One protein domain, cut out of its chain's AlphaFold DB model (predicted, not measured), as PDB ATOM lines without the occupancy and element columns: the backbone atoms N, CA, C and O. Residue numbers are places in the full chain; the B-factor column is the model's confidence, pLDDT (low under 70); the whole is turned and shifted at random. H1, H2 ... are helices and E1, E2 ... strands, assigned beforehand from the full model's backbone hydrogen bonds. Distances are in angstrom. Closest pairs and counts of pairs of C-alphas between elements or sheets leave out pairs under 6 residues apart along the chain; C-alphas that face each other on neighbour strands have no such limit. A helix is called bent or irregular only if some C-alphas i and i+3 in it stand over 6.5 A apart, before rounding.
ATOM      1  N   SER A  37      27.191  12.774 -36.967       98.00
ATOM      2  CA  SER A  37      26.289  13.886 -36.655       98.00
ATOM      3  C   SER A  37      25.849  14.692 -37.882       98.00
ATOM      4  O   SER A  37      24.780  15.301 -37.844       98.00
ATOM      5  N   LYS A  38      26.598  14.628 -38.991       98.56
ATOM      6  CA  LYS A  38      26.309  15.380 -40.220       98.56
ATOM      7  C   LYS A  38      24.888  15.170 -40.735       98.56
ATOM      8  O   LYS A  38      24.347  14.052 -40.707       98.56
ATOM      9  N   ASN A  39      24.332  16.247 -41.285       98.62
ATOM     10  CA  ASN A  39      23.009  16.299 -41.907       98.62
ATOM     11  C   ASN A  39      21.869  15.807 -40.993       98.62
ATOM     12  O   ASN A  39      20.984  15.044 -41.416       98.62
ATOM     13  N   LYS A  40      21.897  16.188 -39.710       98.69
ATOM     14  CA  LYS A  40      20.900  15.753 -38.719       98.69
ATOM     15  C   LYS A  40      20.300  16.904 -37.942       98.69
ATOM     16  O   LYS A  40      20.951  17.879 -37.594       98.69
ATOM     17  N   ARG A  41      19.031  16.715 -37.605       98.31
ATOM     18  CA  ARG A  41      18.351  17.368 -36.494       98.31
ATOM     19  C   ARG A  41      18.319  16.383 -35.331       98.31
ATOM     20  O   ARG A  41      17.808  15.271 -35.472       98.31
ATOM     21  N   LEU A  42      18.821  16.802 -34.182       98.12
ATOM     22  CA  LEU A  42      18.817  16.044 -32.938       98.12
ATOM     23  C   LEU A  42      17.807  16.681 -31.989       98.12
ATOM     24  O   LEU A  42      17.985  17.834 -31.610       98.12
ATOM     25  N   LEU A  43      16.775  15.941 -31.587       96.56
ATOM     26  CA  LEU A  43      15.888  16.364 -30.502       96.56
ATOM     27  C   LEU A  43      16.541  15.995 -29.174       96.56
ATOM     28  O   LEU A  43      16.766  14.809 -28.908       96.56
ATOM     29  N   ILE A  44      16.814  16.990 -28.335       95.25
ATOM     30  CA  ILE A  44      17.533  16.811 -27.078       95.25
ATOM     31  C   ILE A  44      16.590  17.012 -25.886       95.25
ATOM     32  O   ILE A  44      15.829  17.976 -25.798       95.25
ATOM     33  N   PHE A  45      16.653  16.076 -24.939       89.38
ATOM     34  CA  PHE A  45      15.989  16.178 -23.642       89.38
ATOM     35  C   PHE A  45      17.022  16.424 -22.545       89.38
ATOM     36  O   PHE A  45      17.973  15.649 -22.451       89.38
ATOM     37  N   ASN A  46      16.797  17.418 -21.676       84.12
ATOM     38  CA  ASN A  46      17.791  17.966 -20.737       84.12
ATOM     39  C   ASN A  46      18.973  18.669 -21.445       84.12
ATOM     40  O   ASN A  46      19.184  18.439 -22.628       84.12
ATOM     41  N   PRO A  47      19.767  19.505 -20.748       83.69
ATOM     42  CA  PRO A  47      19.574  19.978 -19.377       83.69
ATOM     43  C   PRO A  47      18.353  20.904 -19.221       83.69
ATOM     44  O   PRO A  47      17.944  21.563 -20.175       83.69
ATOM     45  N   PRO A  48      17.745  20.961 -18.021       76.44
ATOM     46  CA  PRO A  48      16.436  21.587 -17.815       76.44
ATOM     47  C   PRO A  48      16.409  23.093 -18.097       76.44
ATOM     48  O   PRO A  48      15.345  23.627 -18.390       76.44
ATOM     49  N   PHE A  49      17.551  23.783 -18.042       81.69
ATOM     50  CA  PHE A  49      17.618  25.225 -18.297       81.69
ATOM     51  C   PHE A  49      17.425  25.596 -19.774       81.69
ATOM     52  O   PHE A  49      16.970  26.702 -20.066       81.69
ATOM     53  N   TRP A  50      17.707  24.679 -20.705       80.12
ATOM     54  CA  TRP A  50      17.358  24.874 -22.113       80.12
ATOM     55  C   TRP A  50      15.875  24.610 -22.383       80.12
ATOM     56  O   TRP A  50      15.305  25.194 -23.301       80.12
ATOM     57  N   GLY A  51      15.234  23.777 -21.559       78.38
ATOM     58  CA  GLY A  51      13.985  23.118 -21.926       78.38
ATOM     59  C   GLY A  51      14.222  22.049 -23.000       78.38
ATOM     60  O   GLY A  51      15.337  21.538 -23.153       78.38
ATOM     61  N   PHE A  52      13.171  21.695 -23.744       81.62
ATOM     62  CA  PHE A  52      13.338  20.947 -24.992       81.62
ATOM     63  C   PHE A  52      14.022  21.843 -26.019       81.62
ATOM     64  O   PHE A  52      13.618  22.992 -26.210       81.62
ATOM     65  N   HIS A  53      15.050  21.312 -26.662       94.75
ATOM     66  CA  HIS A  53      15.773  22.022 -27.700       94.75
ATOM     67  C   HIS A  53      16.247  21.043 -28.762       94.75
ATOM     68  O   HIS A  53      16.381  19.838 -28.521       94.75
ATOM     69  N   ASP A  54      16.503  21.583 -29.942       97.50
ATOM     70  CA  ASP A  54      17.016  20.821 -31.066       97.50
ATOM     71  C   ASP A  54      18.390  21.343 -31.456       97.50
ATOM     72  O   ASP A  54      18.648  22.540 -31.365       97.50
ATOM     73  N   ILE A  55      19.257  20.453 -31.927       98.25
ATOM     74  CA  ILE A  55      20.502  20.829 -32.598       98.25
ATOM     75  C   ILE A  55      20.385  20.403 -34.054       98.25
ATOM     76  O   ILE A  55      20.165  19.227 -34.339       98.25
ATOM     77  N   PHE A  56      20.526  21.352 -34.970       98.69
ATOM     78  CA  PHE A  56      20.666  21.095 -36.400       98.69
ATOM     79  C   PHE A  56      22.142  21.135 -36.769       98.69
ATOM     80  O   PHE A  56      22.848  22.036 -36.324       98.69
ATOM     81  N   ILE A  57      22.588  20.165 -37.560       98.75
ATOM     82  CA  ILE A  57      23.983  19.977 -37.958       98.75
ATOM     83  C   ILE A  57      23.998  19.745 -39.466       98.75
ATOM     84  O   ILE A  57      23.374  18.788 -39.934       98.75
ATOM     85  N   ASP A  58      24.665  20.619 -40.219       98.69
ATOM     86  CA  ASP A  58      24.806  20.463 -41.673       98.69
ATOM     87  C   ASP A  58      25.934  19.484 -42.058       98.69
ATOM     88  O   ASP A  58      26.418  18.699 -41.237       98.69
ATOM     89  N   ASP A  59      26.287  19.436 -43.340       98.38
ATOM     90  CA  ASP A  59      27.349  18.584 -43.881       98.38
ATOM     91  C   ASP A  59      28.764  19.095 -43.563       98.38
ATOM     92  O   ASP A  59      29.704  18.300 -43.488       98.38
ATOM     93  N   GLU A  60      28.896  20.400 -43.334       98.38
ATOM     94  CA  GLU A  60      30.124  21.101 -42.948       98.38
ATOM     95  C   GLU A  60      30.339  21.137 -41.422       98.38
ATOM     96  O   GLU A  60      31.334  21.693 -40.961       98.38
ATOM     97  N   LEU A  61      29.456  20.496 -40.641       98.31
ATOM     98  CA  LEU A  61      29.467  20.484 -39.171       98.31
ATOM     99  C   LEU A  61      29.270  21.870 -38.539       98.31
ATOM    100  O   LEU A  61      29.714  22.129 -37.414       98.31
ATOM    101  N   ASN A  62      28.554  22.754 -39.227       98.56
ATOM    102  CA  ASN A  62      27.987  23.937 -38.600       98.56
ATOM    103  C   ASN A  62      26.750  23.525 -37.803       98.56
ATOM    104  O   ASN A  62      25.945  22.695 -38.235       98.56
ATOM    105  N   HIS A  63      26.612  24.087 -36.612       98.56
ATOM    106  CA  HIS A  63      25.588  23.732 -35.643       98.56
ATOM    107  C   HIS A  63      24.652  24.920 -35.420       98.56
ATOM    108  O   HIS A  63      25.108  26.052 -35.265       98.56
ATOM    109  N   ALA A  64      23.351  24.656 -35.316       98.56
ATOM    110  CA  ALA A  64      22.381  25.580 -34.737       98.56
ATOM    111  C   ALA A  64      21.595  24.874 -33.632       98.56
ATOM    112  O   ALA A  64      20.759  24.006 -33.900       98.56
ATOM    113  N   LEU A  65      21.855  25.260 -32.386       97.88
ATOM    114  CA  LEU A  65      21.054  24.868 -31.236       97.88
ATOM    115  C   LEU A  65      19.879  25.838 -31.110       97.88
ATOM    116  O   LEU A  65      20.089  27.038 -30.956       97.88
ATOM    117  N   ILE A  66      18.649  25.331 -31.165       97.62
ATOM    118  CA  ILE A  66      17.432  26.145 -31.124       97.62
ATOM    119  C   ILE A  66      16.587  25.775 -29.908       97.62
ATOM    120  O   ILE A  66      16.124  24.640 -29.772       97.62
ATOM    121  N   CYS A  67      16.344  26.770 -29.058       94.62
ATOM    122  CA  CYS A  67      15.458  26.686 -27.901       94.62
ATOM    123  C   CYS A  67      14.222  27.555 -28.145       94.62
ATOM    124  O   CYS A  67      14.358  28.767 -28.317       94.62
ATOM    125  N   ILE A  68      13.020  26.975 -28.086       92.56
ATOM    126  CA  ILE A  68      11.756  27.725 -28.181       92.56
ATOM    127  C   ILE A  68      11.147  27.864 -26.788       92.56
ATOM    128  O   ILE A  68      10.968  26.878 -26.070       92.56
ATOM    129  N   LYS A  69      10.823  29.096 -26.402       90.00
ATOM    130  CA  LYS A  69      10.154  29.410 -25.139       90.00
ATOM    131  C   LYS A  69       8.638  29.302 -25.287       90.00
ATOM    132  O   LYS A  69       8.081  29.380 -26.379       90.00
ATOM    133  N   GLU A  70       7.939  29.167 -24.164       86.25
ATOM    134  CA  GLU A  70       6.468  29.137 -24.147       86.25
ATOM    135  C   GLU A  70       5.841  30.437 -24.673       86.25
ATOM    136  O   GLU A  70       4.766  30.407 -25.270       86.25
ATOM    137  N   THR A  71       6.551  31.557 -24.519       88.12
ATOM    138  CA  THR A  71       6.218  32.886 -25.058       88.12
ATOM    139  C   THR A  71       6.369  32.988 -26.579       88.12
ATOM    140  O   THR A  71       6.074  34.039 -27.138       88.12
ATOM    141  N   ARG A  72       6.788  31.906 -27.257       87.12
ATOM    142  CA  ARG A  72       7.147  31.833 -28.687       87.12
ATOM    143  C   ARG A  72       8.398  32.614 -29.084       87.12
ATOM    144  O   ARG A  72       8.760  32.597 -30.254       87.12
ATOM    145  N   GLU A  73       9.083  33.236 -28.132       94.19
ATOM    146  CA  GLU A  73      10.456  33.689 -28.341       94.19
ATOM    147  C   GLU A  73      11.363  32.477 -28.587       94.19
ATOM    148  O   GLU A  73      11.144  31.390 -28.036       94.19
ATOM    149  N   ALA A  74      12.410  32.669 -29.382       95.69
ATOM    150  CA  ALA A  74      13.390  31.632 -29.658       95.69
ATOM    151  C   ALA A  74      14.813  32.148 -29.465       95.69
ATOM    152  O   ALA A  74      15.125  33.298 -29.754       95.69
ATOM    153  N   PHE A  75      15.682  31.258 -28.998       96.19
ATOM    154  CA  PHE A  75      17.120  31.482 -28.952       96.19
ATOM    155  C   PHE A  75      17.779  30.522 -29.929       96.19
ATOM    156  O   PHE A  75      17.504  29.320 -29.885       96.19
ATOM    157  N   VAL A  76      18.646  31.053 -30.785       97.88
ATOM    158  CA  VAL A  76      19.499  30.272 -31.676       97.88
ATOM    159  C   VAL A  76      20.935  30.478 -31.239       97.88
ATOM    160  O   VAL A  76      21.410  31.606 -31.192       97.88
ATOM    161  N   ILE A  77      21.627  29.391 -30.922       97.81
ATOM    162  CA  ILE A  77      23.064  29.406 -30.676       97.81
ATOM    163  C   ILE A  77      23.725  28.737 -31.872       97.81
ATOM    164  O   ILE A  77      23.581  27.525 -32.056       97.81
ATOM    165  N   SER A  78      24.409  29.525 -32.697       98.25
ATOM    166  CA  SER A  78      25.129  29.016 -33.863       98.25
ATOM    167  C   SER A  78      26.607  28.828 -33.560       98.25
ATOM    168  O   SER A  78      27.181  29.592 -32.785       98.25
ATOM    169  N   GLY A  79      27.224  27.831 -34.182       98.19
ATOM    170  CA  GLY A  79      28.651  27.557 -34.052       98.19
ATOM    171  C   GLY A  79      29.034  26.291 -34.806       98.19
ATOM    172  O   GLY A  79      28.490  26.019 -35.873       98.19
ATOM    173  N   ASN A  80      29.937  25.494 -34.246       97.88
ATOM    174  CA  ASN A  80      30.463  24.279 -34.881       97.88
ATOM    175  C   ASN A  80      30.736  23.181 -33.843       97.88
ATOM    176  O   ASN A  80      30.234  23.234 -32.717       97.88
ATOM    177  N   THR A  81      31.542  22.176 -34.190       96.50
ATOM    178  CA  THR A  81      31.879  21.062 -33.290       96.50
ATOM    179  C   THR A  81      32.566  21.483 -31.994       96.50
ATOM    180  O   THR A  81      32.498  20.745 -31.014       96.50
ATOM    181  N   LYS A  82      33.180  22.673 -31.939       94.75
ATOM    182  CA  LYS A  82      33.858  23.180 -30.737       94.75
ATOM    183  C   LYS A  82      32.909  23.862 -29.756       94.75
ATOM    184  O   LYS A  82      33.232  23.940 -28.573       94.75
ATOM    185  N   GLY A  83      31.756  24.346 -30.209       96.69
ATOM    186  CA  GLY A  83      30.837  25.094 -29.357       96.69
ATOM    187  C   GLY A  83      30.082  26.202 -30.073       96.69
ATOM    188  O   GLY A  83      30.078  26.282 -31.300       96.69
ATOM    189  N   GLY A  84      29.433  27.041 -29.265       97.56
ATOM    190  CA  GLY A  84      28.694  28.211 -29.719       97.56
ATOM    191  C   GLY A  84      29.616  29.397 -29.985       97.56
ATOM    192  O   GLY A  84      30.529  29.669 -29.211       97.56
ATOM    193  N   GLU A  85      29.332  30.108 -31.068       98.06
ATOM    194  CA  GLU A  85      30.059  31.297 -31.530       98.06
ATOM    195  C   GLU A  85      29.169  32.539 -31.543       98.06
ATOM    196  O   GLU A  85      29.670  33.651 -31.431       98.06
ATOM    197  N   LYS A  86      27.847  32.368 -31.660       97.81
ATOM    198  CA  LYS A  86      26.871  33.459 -31.571       97.81
ATOM    199  C   LYS A  86      25.600  33.018 -30.876       97.81
ATOM    200  O   LYS A  86      25.200  31.858 -30.990       97.81
ATOM    201  N   VAL A  87      24.930  33.969 -30.239       97.69
ATOM    202  CA  VAL A  87      23.567  33.836 -29.724       97.69
ATOM    203  C   VAL A  87      22.682  34.858 -30.418       97.69
ATOM    204  O   VAL A  87      22.980  36.047 -30.429       97.69
ATOM    205  N   LEU A  88      21.573  34.389 -30.975       98.06
ATOM    206  CA  LEU A  88      20.550  35.213 -31.598       98.06
ATOM    207  C   LEU A  88      19.239  35.031 -30.838       98.06
ATOM    208  O   LEU A  88      18.815  33.897 -30.587       98.06
ATOM    209  N   LYS A  89      18.583  36.140 -30.499       97.62
ATOM    210  CA  LYS A  89      17.243  36.147 -29.913       97.62
ATOM    211  C   LYS A  89      16.231  36.571 -30.969       97.62
ATOM    212  O   LYS A  89      16.347  37.647 -31.548       97.62
ATOM    213  N   TYR A  90      15.219  35.740 -31.170       97.81
ATOM    214  CA  TYR A  90      14.075  36.034 -32.022       97.81
ATOM    215  C   TYR A  90      12.823  36.257 -31.179       97.81
ATOM    216  O   TYR A  90      12.528  35.471 -30.268       97.81
ATOM    217  N   GLY A  91      12.079  37.302 -31.525       96.69
ATOM    218  CA  GLY A  91      10.779  37.600 -30.942       96.69
ATOM    219  C   GLY A  91       9.687  36.628 -31.408       96.69
ATOM    220  O   GLY A  91       9.901  35.808 -32.307       96.69
ATOM    221  N   PRO A  92       8.467  36.722 -30.845       94.38
ATOM    222  CA  PRO A  92       7.337  35.865 -31.220       94.38
ATOM    223  C   PRO A  92       6.925  35.948 -32.698       94.38
ATOM    224  O   PRO A  92       6.277  35.026 -33.197       94.38
ATOM    225  N   ASN A  93       7.270  37.042 -33.390       95.12
ATOM    226  CA  ASN A  93       6.995  37.243 -34.815       95.12
ATOM    227  C   ASN A  93       8.202  36.905 -35.707       95.12
ATOM    228  O   ASN A  93       8.159  37.171 -36.908       95.12
ATOM    229  N   LEU A  94       9.245  36.290 -35.137       94.62
ATOM    230  CA  LEU A  94      10.487  35.897 -35.813       94.62
ATOM    231  C   LEU A  94      11.330  37.070 -36.327       94.62
ATOM    232  O   LEU A  94      12.207  36.887 -37.172       94.62
ATOM    233  N   ASP A  95      11.095  38.264 -35.800       96.25
ATOM    234  CA  ASP A  95      12.018  39.379 -35.891       96.25
ATOM    235  C   ASP A  95      13.254  39.119 -35.019       96.25
ATOM    236  O   ASP A  95      13.153  38.574 -33.919       96.25
ATOM    237  N   LEU A  96      14.436  39.460 -35.539       97.50
ATOM    238  CA  LEU A  96      15.686  39.376 -34.789       97.50
ATOM    239  C   LEU A  96      15.736  40.542 -33.794       97.50
ATOM    240  O   LEU A  96      15.817  41.699 -34.201       97.50
ATOM    241  N   GLU A  97      15.692  40.229 -32.502       97.69
ATOM    242  CA  GLU A  97      15.682  41.220 -31.421       97.69
ATOM    243  C   GLU A  97      17.093  41.534 -30.912       97.69
ATOM    244  O   GLU A  97      17.389  42.680 -30.572       97.69
ATOM    245  N   SER A  98      17.966  40.526 -30.846       97.69
ATOM    246  CA  SER A  98      19.365  40.707 -30.458       97.69
ATOM    247  C   SER A  98      20.280  39.661 -31.086       97.69
ATOM    248  O   SER A  98      19.864  38.540 -31.387       97.69
ATOM    249  N   GLU A  99      21.542  40.042 -31.262       97.88
ATOM    250  CA  GLU A  99      22.639  39.184 -31.701       97.88
ATOM    251  C   GLU A  99      23.870  39.519 -30.856       97.88
ATOM    252  O   GLU A  99      24.216  40.690 -30.695       97.88
ATOM    253  N   GLU A 100      24.510  38.491 -30.308       97.62
ATOM    254  CA  GLU A 100      25.705  38.603 -29.474       97.62
ATOM    255  C   GLU A 100      26.732  37.556 -29.915       97.62
ATOM    256  O   GLU A 100      26.401  36.377 -30.068       97.62
ATOM    257  N   ASP A 101      27.981  37.980 -30.107       97.69
ATOM    258  CA  ASP A 101      29.098  37.061 -30.326       97.69
ATOM    259  C   ASP A 101      29.481  36.380 -28.999       97.69
ATOM    260  O   ASP A 101      29.441  36.989 -27.927       97.69
ATOM    261  N   LEU A 102      29.866  35.108 -29.068       96.50
ATOM    262  CA  LEU A 102      30.391  34.345 -27.941       96.50
ATOM    263  C   LEU A 102      31.898  34.169 -28.085       96.50
ATOM    264  O   LEU A 102      32.383  33.609 -29.070       96.50
ATOM    265  N   ASP A 103      32.634  34.569 -27.050       95.94
ATOM    266  CA  ASP A 103      34.053  34.258 -26.964       95.94
ATOM    267  C   ASP A 103      34.285  32.733 -26.916       95.94
ATOM    268  O   ASP A 103      33.509  31.989 -26.294       95.94
ATOM    269  N   PRO A 104      35.386  32.240 -27.512       94.00
ATOM    270  CA  PRO A 104      35.741  30.829 -27.458       94.00
ATOM    271  C   PRO A 104      35.774  30.285 -26.025       94.00
ATOM    272  O   PRO A 104      36.387  30.868 -25.129       94.00
ATOM    273  N   GLY A 105      35.140  29.132 -25.810       93.38
ATOM    274  CA  GLY A 105      35.084  28.475 -24.502       93.38
ATOM    275  C   GLY A 105      33.957  28.954 -23.580       93.38
ATOM    276  O   GLY A 105      33.762  28.342 -22.529       93.38
ATOM    277  N   LEU A 106      33.186  29.993 -23.948       95.75
ATOM    278  CA  LEU A 106      32.014  30.409 -23.162       95.75
ATOM    279  C   LEU A 106      30.927  29.332 -23.141       95.75
ATOM    280  O   LEU A 106      30.334  29.067 -22.093       95.75
ATOM    281  N   LEU A 107      30.696  28.691 -24.284       96.62
ATOM    282  CA  LEU A 107      29.772  27.578 -24.433       96.62
ATOM    283  C   LEU A 107      30.361  26.554 -25.397       96.62
ATOM    284  O   LEU A 107      30.467  26.803 -26.592       96.62
ATOM    285  N   GLU A 108      30.700  25.384 -24.881       96.69
ATOM    286  CA  GLU A 108      31.214  24.266 -25.663       96.69
ATOM    287  C   GLU A 108      30.254  23.087 -25.563       96.69
ATOM    288  O   GLU A 108      29.580  22.883 -24.542       96.69
ATOM    289  N   TRP A 109      30.222  22.273 -26.612       96.56
ATOM    290  CA  TRP A 109      29.494  21.018 -26.600       96.56
ATOM    291  C   TRP A 109      30.284  19.897 -27.259       96.56
ATOM    292  O   TRP A 109      31.175  20.134 -28.063       96.56
ATOM    293  N   ILE A 110      29.922  18.663 -26.927       95.88
ATOM    294  CA  ILE A 110      30.370  17.467 -27.637       95.88
ATOM    295  C   ILE A 110      29.135  16.636 -27.957       95.88
ATOM    296  O   ILE A 110      28.376  16.278 -27.052       95.88
ATOM    297  N   VAL A 111      28.938  16.342 -29.241       96.81
ATOM    298  CA  VAL A 111      27.805  15.558 -29.735       96.81
ATOM    299  C   VAL A 111      28.218  14.096 -29.849       96.81
ATOM    300  O   VAL A 111      29.177  13.766 -30.538       96.81
ATOM    301  N   TYR A 112      27.472  13.222 -29.183       95.75
ATOM    302  CA  TYR A 112      27.546  11.773 -29.334       95.75
ATOM    303  C   TYR A 112      26.225  11.251 -29.906       95.75
ATOM    304  O   TYR A 112      25.234  11.977 -30.010       95.75
ATOM    305  N   ASP A 113      26.191   9.966 -30.251       94.75
ATOM    306  CA  ASP A 113      25.020   9.315 -30.841       94.75
ATOM    307  C   ASP A 113      23.821   9.172 -29.883       94.75
ATOM    308  O   ASP A 113      22.674   9.065 -30.320       94.75
ATOM    309  N   ASP A 114      24.061   9.207 -28.570       93.81
ATOM    310  CA  ASP A 114      23.048   9.026 -27.527       93.81
ATOM    311  C   ASP A 114      22.942  10.181 -26.508       93.81
ATOM    312  O   ASP A 114      21.968  10.223 -25.737       93.81
ATOM    313  N   PHE A 115      23.877  11.135 -26.499       93.12
ATOM    314  CA  PHE A 115      23.839  12.342 -25.663       93.12
ATOM    315  C   PHE A 115      24.688  13.486 -26.232       93.12
ATOM    316  O   PHE A 115      25.519  13.303 -27.111       93.12
ATOM    317  N   VAL A 116      24.505  14.672 -25.663       94.81
ATOM    318  CA  VAL A 116      25.308  15.869 -25.883       94.81
ATOM    319  C   VAL A 116      25.826  16.336 -24.529       94.81
ATOM    320  O   VAL A 116      25.066  16.431 -23.562       94.81
ATOM    321  N   VAL A 117      27.126  16.591 -24.440       94.12
ATOM    322  CA  VAL A 117      27.756  17.167 -23.247       94.12
ATOM    323  C   VAL A 117      27.896  18.661 -23.477       94.12
ATOM    324  O   VAL A 117      28.458  19.038 -24.492       94.12
ATOM    325  N   TYR A 118      27.429  19.490 -22.548       94.56
ATOM    326  CA  TYR A 118      27.583  20.946 -22.579       94.56
ATOM    327  C   TYR A 118      28.496  21.394 -21.442       94.56
ATOM    328  O   TYR A 118      28.357  20.913 -20.311       94.56
ATOM    329  N   ARG A 119      29.392  22.344 -21.703       93.56
ATOM    330  CA  ARG A 119      30.239  22.964 -20.676       93.56
ATOM    331  C   ARG A 119      30.503  24.437 -20.995       93.56
ATOM    332  O   ARG A 119      30.264  24.880 -22.110       93.56
ATOM    333  N   GLY A 120      31.011  25.165 -20.008       93.75
ATOM    334  CA  GLY A 120      31.411  26.564 -20.153       93.75
ATOM    335  C   GLY A 120      30.640  27.516 -19.228       93.75
ATOM    336  O   GLY A 120      29.586  27.150 -18.698       93.75
ATOM    337  N   PRO A 121      31.178  28.724 -18.993       92.75
ATOM    338  CA  PRO A 121      30.619  29.721 -18.079       92.75
ATOM    339  C   PRO A 121      29.306  30.358 -18.556       92.75
ATOM    340  O   PRO A 121      28.647  31.017 -17.758       92.75
ATOM    341  N   PHE A 122      28.905  30.168 -19.820       92.00
ATOM    342  CA  PHE A 122      27.592  30.600 -20.316       92.00
ATOM    343  C   PHE A 122      26.440  29.801 -19.684       92.00
ATOM    344  O   PHE A 122      25.289  30.235 -19.664       92.00
ATOM    345  N   LEU A 123      26.738  28.605 -19.176       91.12
ATOM    346  CA  LEU A 123      25.759  27.733 -18.544       91.12
ATOM    347  C   LEU A 123      25.534  28.134 -17.078       91.12
ATOM    348  O   LEU A 123      26.428  28.699 -16.446       91.12
ATOM    349  N   PRO A 124      24.366  27.806 -16.493       89.38
ATOM    350  CA  PRO A 124      24.116  28.058 -15.078       89.38
ATOM    351  C   PRO A 124      25.210  27.473 -14.177       89.38
ATOM    352  O   PRO A 124      25.785  26.427 -14.471       89.38
ATOM    353  N   ILE A 125      25.464  28.118 -13.038       85.38
ATOM    354  CA  ILE A 125      26.424  27.602 -12.056       85.38
ATOM    355  C   ILE A 125      25.866  26.310 -11.448       85.38
ATOM    356  O   ILE A 125      24.789  26.293 -10.846       85.38
ATOM    357  N   GLY A 126      26.626  25.226 -11.579       78.81
ATOM    358  CA  GLY A 126      26.291  23.908 -11.054       78.81
ATOM    359  C   GLY A 126      27.419  23.302 -10.226       78.81
ATOM    360  O   GLY A 126      28.552  23.769 -10.231       78.81
ATOM    361  N   ARG A 127      27.107  22.216  -9.507       76.44
ATOM    362  CA  ARG A 127      28.124  21.399  -8.816       76.44
ATOM    363  C   ARG A 127      28.878  20.465  -9.767       76.44
ATOM    364  O   ARG A 127      29.941  19.969  -9.409       76.44
ATOM    365  N   ALA A 128      28.298  20.178 -10.930       80.75
ATOM    366  CA  ALA A 128      28.893  19.321 -11.943       80.75
ATOM    367  C   ALA A 128      29.748  20.158 -12.911       80.75
ATOM    368  O   ALA A 128      29.370  21.287 -13.219       80.75
ATOM    369  N   PRO A 129      30.863  19.610 -13.424       83.25
ATOM    370  CA  PRO A 129      31.732  20.315 -14.369       83.25
ATOM    371  C   PRO A 129      31.139  20.428 -15.786       83.25
ATOM    372  O   PRO A 129      31.720  21.089 -16.641       83.25
ATOM    373  N   TYR A 130      30.019  19.756 -16.051       90.00
ATOM    374  CA  TYR A 130      29.311  19.767 -17.325       90.00
ATOM    375  C   TYR A 130      27.840  19.401 -17.116       90.00
ATOM    376  O   TYR A 130      27.444  18.865 -16.076       90.00
ATOM    377  N   TYR A 131      27.047  19.640 -18.152       91.12
ATOM    378  CA  TYR A 131      25.653  19.240 -18.254       91.12
ATOM    379  C   TYR A 131      25.471  18.219 -19.374       91.12
ATOM    380  O   TYR A 131      26.221  18.217 -20.344       91.12
ATOM    381  N   ILE A 132      24.468  17.351 -19.247       91.38
ATOM    382  CA  ILE A 132      24.169  16.321 -20.247       91.38
ATOM    383  C   ILE A 132      22.755  16.530 -20.779       91.38
ATOM    384  O   ILE A 132      21.794  16.583 -20.005       91.38
ATOM    385  N   GLY A 133      22.638  16.592 -22.100       92.44
ATOM    386  CA  GLY A 133      21.389  16.398 -22.823       92.44
ATOM    387  C   GLY A 133      21.351  15.019 -23.459       92.44
ATOM    388  O   GLY A 133      22.343  14.538 -23.987       92.44
ATOM    389  N   LYS A 134      20.218  14.333 -23.393       92.25
ATOM    390  CA  LYS A 134      20.023  13.027 -24.026       92.25
ATOM    391  C   LYS A 134      19.477  13.227 -25.436       92.25
ATOM    392  O   LYS A 134      18.455  13.895 -25.589       92.25
ATOM    393  N   VAL A 135      20.067  12.561 -26.429       95.00
ATOM    394  CA  VAL A 135      19.477  12.476 -27.772       95.00
ATOM    395  C   VAL A 135      18.215  11.615 -27.676       95.00
ATOM    396  O   VAL A 135      18.269  10.418 -27.380       95.00
ATOM    397  N   ALA A 136      17.053  12.247 -27.826       93.50
ATOM    398  CA  ALA A 136      15.751  11.597 -27.724       93.50
ATOM    399  C   ALA A 136      15.290  11.035 -29.073       93.50
ATOM    400  O   ALA A 136      14.700   9.957 -29.114       93.50
ATOM    401  N   ALA A 137      15.576  11.757 -30.157       95.12
ATOM    402  CA  ALA A 137      15.287  11.343 -31.523       95.12
ATOM    403  C   ALA A 137      16.240  12.034 -32.503       95.12
ATOM    404  O   ALA A 137      16.787  13.099 -32.208       95.12
ATOM    405  N   THR A 138      16.400  11.436 -33.680       97.75
ATOM    406  CA  THR A 138      17.165  12.000 -34.790       97.75
ATOM    407  C   THR A 138      16.288  12.078 -36.034       97.75
ATOM    408  O   THR A 138      15.455  11.207 -36.287       97.75
ATOM    409  N   PHE A 139      16.467  13.142 -36.807       98.00
ATOM    410  CA  PHE A 139      15.753  13.386 -38.054       98.00
ATOM    411  C   PHE A 139      16.749  13.846 -39.124       98.00
ATOM    412  O   PHE A 139      17.753  14.474 -38.783       98.00
ATOM    413  N   PRO A 140      16.500  13.563 -40.413       98.06
ATOM    414  CA  PRO A 140      17.345  14.073 -41.487       98.06
ATOM    415  C   PRO A 140      17.254  15.602 -41.584       98.06
ATOM    416  O   PRO A 140      16.178  16.182 -41.416       98.06
ATOM    417  N   PHE A 141      18.374  16.243 -41.904       98.12
ATOM    418  CA  PHE A 141      18.462  17.679 -42.150       98.12
ATOM    419  C   PHE A 141      19.511  17.946 -43.233       98.12
ATOM    420  O   PHE A 141      20.688  17.766 -42.993       98.12
ATOM    421  N   ASN A 142      19.084  18.374 -44.422       96.19
ATOM    422  CA  ASN A 142      19.967  18.523 -45.589       96.19
ATOM    423  C   ASN A 142      20.052  19.987 -46.055       96.19
ATOM    424  O   ASN A 142      19.962  20.266 -47.250       96.19
ATOM    425  N   LYS A 143      20.093  20.939 -45.116       97.62
ATOM    426  CA  LYS A 143      20.266  22.367 -45.422       97.62
ATOM    427  C   LYS A 143      21.578  22.852 -44.817       97.62
ATOM    428  O   LYS A 143      22.004  22.313 -43.804       97.62
ATOM    429  N   LYS A 144      22.156  23.898 -45.404       98.12
ATOM    430  CA  LYS A 144      23.314  24.598 -44.847       98.12
ATOM    431  C   LYS A 144      22.887  25.501 -43.690       98.12
ATOM    432  O   LYS A 144      21.848  26.156 -43.787       98.12
ATOM    433  N   ILE A 145      23.658  25.517 -42.605       98.12
ATOM    434  CA  ILE A 145      23.387  26.367 -41.444       98.12
ATOM    435  C   ILE A 145      23.920  27.769 -41.721       98.12
ATOM    436  O   ILE A 145      25.120  27.996 -41.832       98.12
ATOM    437  N   GLU A 146      22.999  28.718 -41.828       96.50
ATOM    438  CA  GLU A 146      23.288  30.136 -42.005       96.50
ATOM    439  C   GLU A 146      22.128  30.981 -41.448       96.50
ATOM    440  O   GLU A 146      20.997  30.489 -41.359       96.50
ATOM    441  N   PRO A 147      22.354  32.262 -41.097       94.81
ATOM    442  CA  PRO A 147      21.332  33.095 -40.458       94.81
ATOM    443  C   PRO A 147      19.996  33.184 -41.207       94.81
ATOM    444  O   PRO A 147      18.937  33.295 -40.589       94.81
ATOM    445  N   SER A 148      20.028  33.083 -42.539       96.19
ATOM    446  CA  SER A 148      18.846  33.172 -43.403       96.19
ATOM    447  C   SER A 148      17.799  32.079 -43.121       96.19
ATOM    448  O   SER A 148      16.604  32.306 -43.328       96.19
ATOM    449  N   ILE A 149      18.212  30.901 -42.627       97.44
ATOM    450  CA  ILE A 149      17.313  29.753 -42.455       97.44
ATOM    451  C   ILE A 149      16.684  29.667 -41.060       97.44
ATOM    452  O   ILE A 149      15.713  28.923 -40.884       97.44
ATOM    453  N   TYR A 150      17.193  30.413 -40.073       97.81
ATOM    454  CA  TYR A 150      16.761  30.302 -38.675       97.81
ATOM    455  C   TYR A 150      15.264  30.569 -38.467       97.81
ATOM    456  O   TYR A 150      14.623  29.723 -37.838       97.81
ATOM    457  N   PRO A 151      14.643  31.621 -39.047       97.69
ATOM    458  CA  PRO A 151      13.198  31.833 -38.907       97.69
ATOM    459  C   PRO A 151      12.369  30.639 -39.403       97.69
ATOM    460  O   PRO A 151      11.377  30.246 -38.782       97.69
ATOM    461  N   GLY A 152      12.811  30.008 -40.496       97.50
ATOM    462  CA  GLY A 152      12.175  28.811 -41.043       97.50
ATOM    463  C   GLY A 152      12.306  27.593 -40.124       97.50
ATOM    464  O   GLY A 152      11.341  26.846 -39.961       97.50
ATOM    465  N   LEU A 153      13.469  27.400 -39.491       97.75
ATOM    466  CA  LEU A 153      13.672  26.326 -38.511       97.75
ATOM    467  C   LEU A 153      12.840  26.539 -37.245       97.75
ATOM    468  O   LEU A 153      12.205  25.597 -36.774       97.75
ATOM    469  N   ILE A 154      12.792  27.771 -36.729       97.19
ATOM    470  CA  ILE A 154      11.992  28.128 -35.550       97.19
ATOM    471  C   ILE A 154      10.502  27.885 -35.826       97.19
ATOM    472  O   ILE A 154       9.822  27.256 -35.012       97.19
ATOM    473  N   SER A 155      10.002  28.313 -36.992       96.25
ATOM    474  CA  SER A 155       8.612  28.069 -37.412       96.25
ATOM    475  C   SER A 155       8.295  26.575 -37.446       96.25
ATOM    476  O   SER A 155       7.346  26.116 -36.808       96.25
ATOM    477  N   TYR A 156       9.147  25.804 -38.125       95.75
ATOM    478  CA  TYR A 156       9.009  24.356 -38.242       95.75
ATOM    479  C   TYR A 156       8.971  23.660 -36.875       95.75
ATOM    480  O   TYR A 156       8.105  22.820 -36.624       95.75
ATOM    481  N   LEU A 157       9.895  24.007 -35.977       95.19
ATOM    482  CA  LEU A 157       9.933  23.440 -34.634       95.19
ATOM    483  C   LEU A 157       8.702  23.827 -33.812       95.19
ATOM    484  O   LEU A 157       8.150  22.977 -33.115       95.19
ATOM    485  N   THR A 158       8.245  25.076 -33.913       93.31
ATOM    486  CA  THR A 158       7.043  25.557 -33.217       93.31
ATOM    487  C   THR A 158       5.823  24.721 -33.605       93.31
ATOM    488  O   THR A 158       5.126  24.197 -32.734       93.31
ATOM    489  N   GLU A 159       5.598  24.525 -34.906       93.44
ATOM    490  CA  GLU A 159       4.519  23.674 -35.419       93.44
ATOM    491  C   GLU A 159       4.674  22.217 -34.977       93.44
ATOM    492  O   GLU A 159       3.707  21.581 -34.544       93.44
ATOM    493  N   TRP A 160       5.900  21.688 -35.047       93.44
ATOM    494  CA  TRP A 160       6.197  20.320 -34.641       93.44
ATOM    495  C   TRP A 160       5.872  20.098 -33.160       93.44
ATOM    496  O   TRP A 160       5.214  19.112 -32.820       93.44
ATOM    497  N   TYR A 161       6.265  21.021 -32.281       90.31
ATOM    498  CA  TYR A 161       5.972  20.926 -30.855       90.31
ATOM    499  C   TYR A 161       4.482  21.057 -30.553       90.31
ATOM    500  O   TYR A 161       3.974  20.296 -29.734       90.31
ATOM    501  N   ILE A 162       3.755  21.950 -31.234       89.75
ATOM    502  CA  ILE A 162       2.296  22.059 -31.081       89.75
ATOM    503  C   ILE A 162       1.614  20.744 -31.471       89.75
ATOM    504  O   ILE A 162       0.773  20.248 -30.726       89.75
ATOM    505  N   LYS A 163       2.006  20.149 -32.602       91.31
ATOM    506  CA  LYS A 163       1.414  18.900 -33.101       91.31
ATOM    507  C   LYS A 163       1.671  17.700 -32.184       91.31
ATOM    508  O   LYS A 163       0.869  16.771 -32.168       91.31
ATOM    509  N   ASN A 164       2.790  17.701 -31.461       84.81
ATOM    510  CA  ASN A 164       3.218  16.587 -30.611       84.81
ATOM    511  C   ASN A 164       3.017  16.849 -29.107       84.81
ATOM    512  O   ASN A 164       3.430  16.026 -28.287       84.81
ATOM    513  N   ARG A 165       2.362  17.957 -28.723       75.56
ATOM    514  CA  ARG A 165       1.823  18.134 -27.368       75.56
ATOM    515  C   ARG A 165       0.624  17.194 -27.212       75.56
ATOM    516  O   ARG A 165      -0.407  17.397 -27.846       75.56
TER     517      ARG A 165
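What this domain is: This is residues 37 to 165 of the 166 residues of an uncharacterized protein of Thermovirga lienii (strain ATCC BAA-1197 / DSM 17291 / Cas60314) (UniProt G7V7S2). One long antiparallel sheet of nine strands folds back on itself, curled like part of a barrel: a large leaf, E1 to E6, is faced by a small leaf, E7 and E8, with E9 as the hinge between them. The helix H1 crosses slantwise over E3 and E4 on the other side of the large leaf from E7 and E8. The printed part has 129 residues, with nine named strands E1 to E9 and then one named helix H1; the sheet's order is E6 E5 E4 E3 E2 E1 E9 E8 E7. The class is mixed, helices and strands. The whole is compact and rounded, with a radius of gyration of the C-alphas of 13.6 A and spans of 36 by 30 by 29 A.

Where its parts are: E1 is residues 40 to 45 and begins at C-alpha 40, (20.900, 15.753, -38.719). E2 is residues 53 to 57, E3 is residues 63 to 68, and E4, residues 74 to 80, is 19.3 A from first to last C-alpha. E5, residues 83 to 90, is 20.2 A long and bends by 57 degrees at residue 86. E6 is residues 96 to 101, E7 is residues 108 to 111 and E8 is residues 115 to 119. E9, residues 131 to 140, is the longest strand by residues, 25.2 A long; it starts at C-alpha 131, (25.653, 19.240, -18.254), and bends by 63 degrees at residue 137. H1, residues 147 to 164, is 26.4 A long and ends at C-alpha 164, (3.218, 16.587, -30.611). H1 is irregular: C-alphas 148 and 151 are 7.3 A apart.

How they stand to each other: In the sheet, E1 to E6, residues 40 to 101, form a meander, each strand after E1 the antiparallel neighbour of the one before. In the hairpin of E1 and E2, N 42 and O 55 are 2.8 A apart, within hydrogen-bond range. In the hairpin of E2 and E3, N 66 and O 54 are within range at 2.8 A, and in that of E3 and E4, N 65 and O 77 at 2.9 A. E4 and E5 pair through N 88 and O 76, 2.8 A, and E5 and the edge strand E6 through N 87 and O 100, 2.8 A. E7, E8 and E9 form a second meander. E7, the other edge strand, pairs with E8 through N 110 and O 117, 2.9 A, and E8 with E9 through N 116 and O 133, 2.7 A. The pairing of E9 is staggered: its residues 131 to 134 pair with E8 and its residues 134 to 140 with E1, where N 43 and O 137 are 2.9 A apart. The two leaves of this folded sheet, one sheet bent back on itself, face each other with 29 pairs of C-alphas within 11 A. The closest C-alphas of E5 and E7 are those of Gly 83 and Glu 108, 3.8 A apart. H1 is on the sheet at a height of 8.7 A, over E4 and E3. It runs slantwise to the strands, at 57 degrees to E4 on the local plane. The closest C-alphas of E3 and H1 are those of Ile 68 and Thr 158, 7.2 A apart. In H1, 12 of 14 O i to N i+4 pairs are within hydrogen-bond range.

The domain as a whole: The two C-alphas farthest apart, those of Arg 127 and Asn 142, are 37.8 A apart. The printed part has no cut. The link from E8 to E9, 11 residues, is long; the others are tight or short. The mean pLDDT of the printed part is 94.0, and no printed residue is under 70.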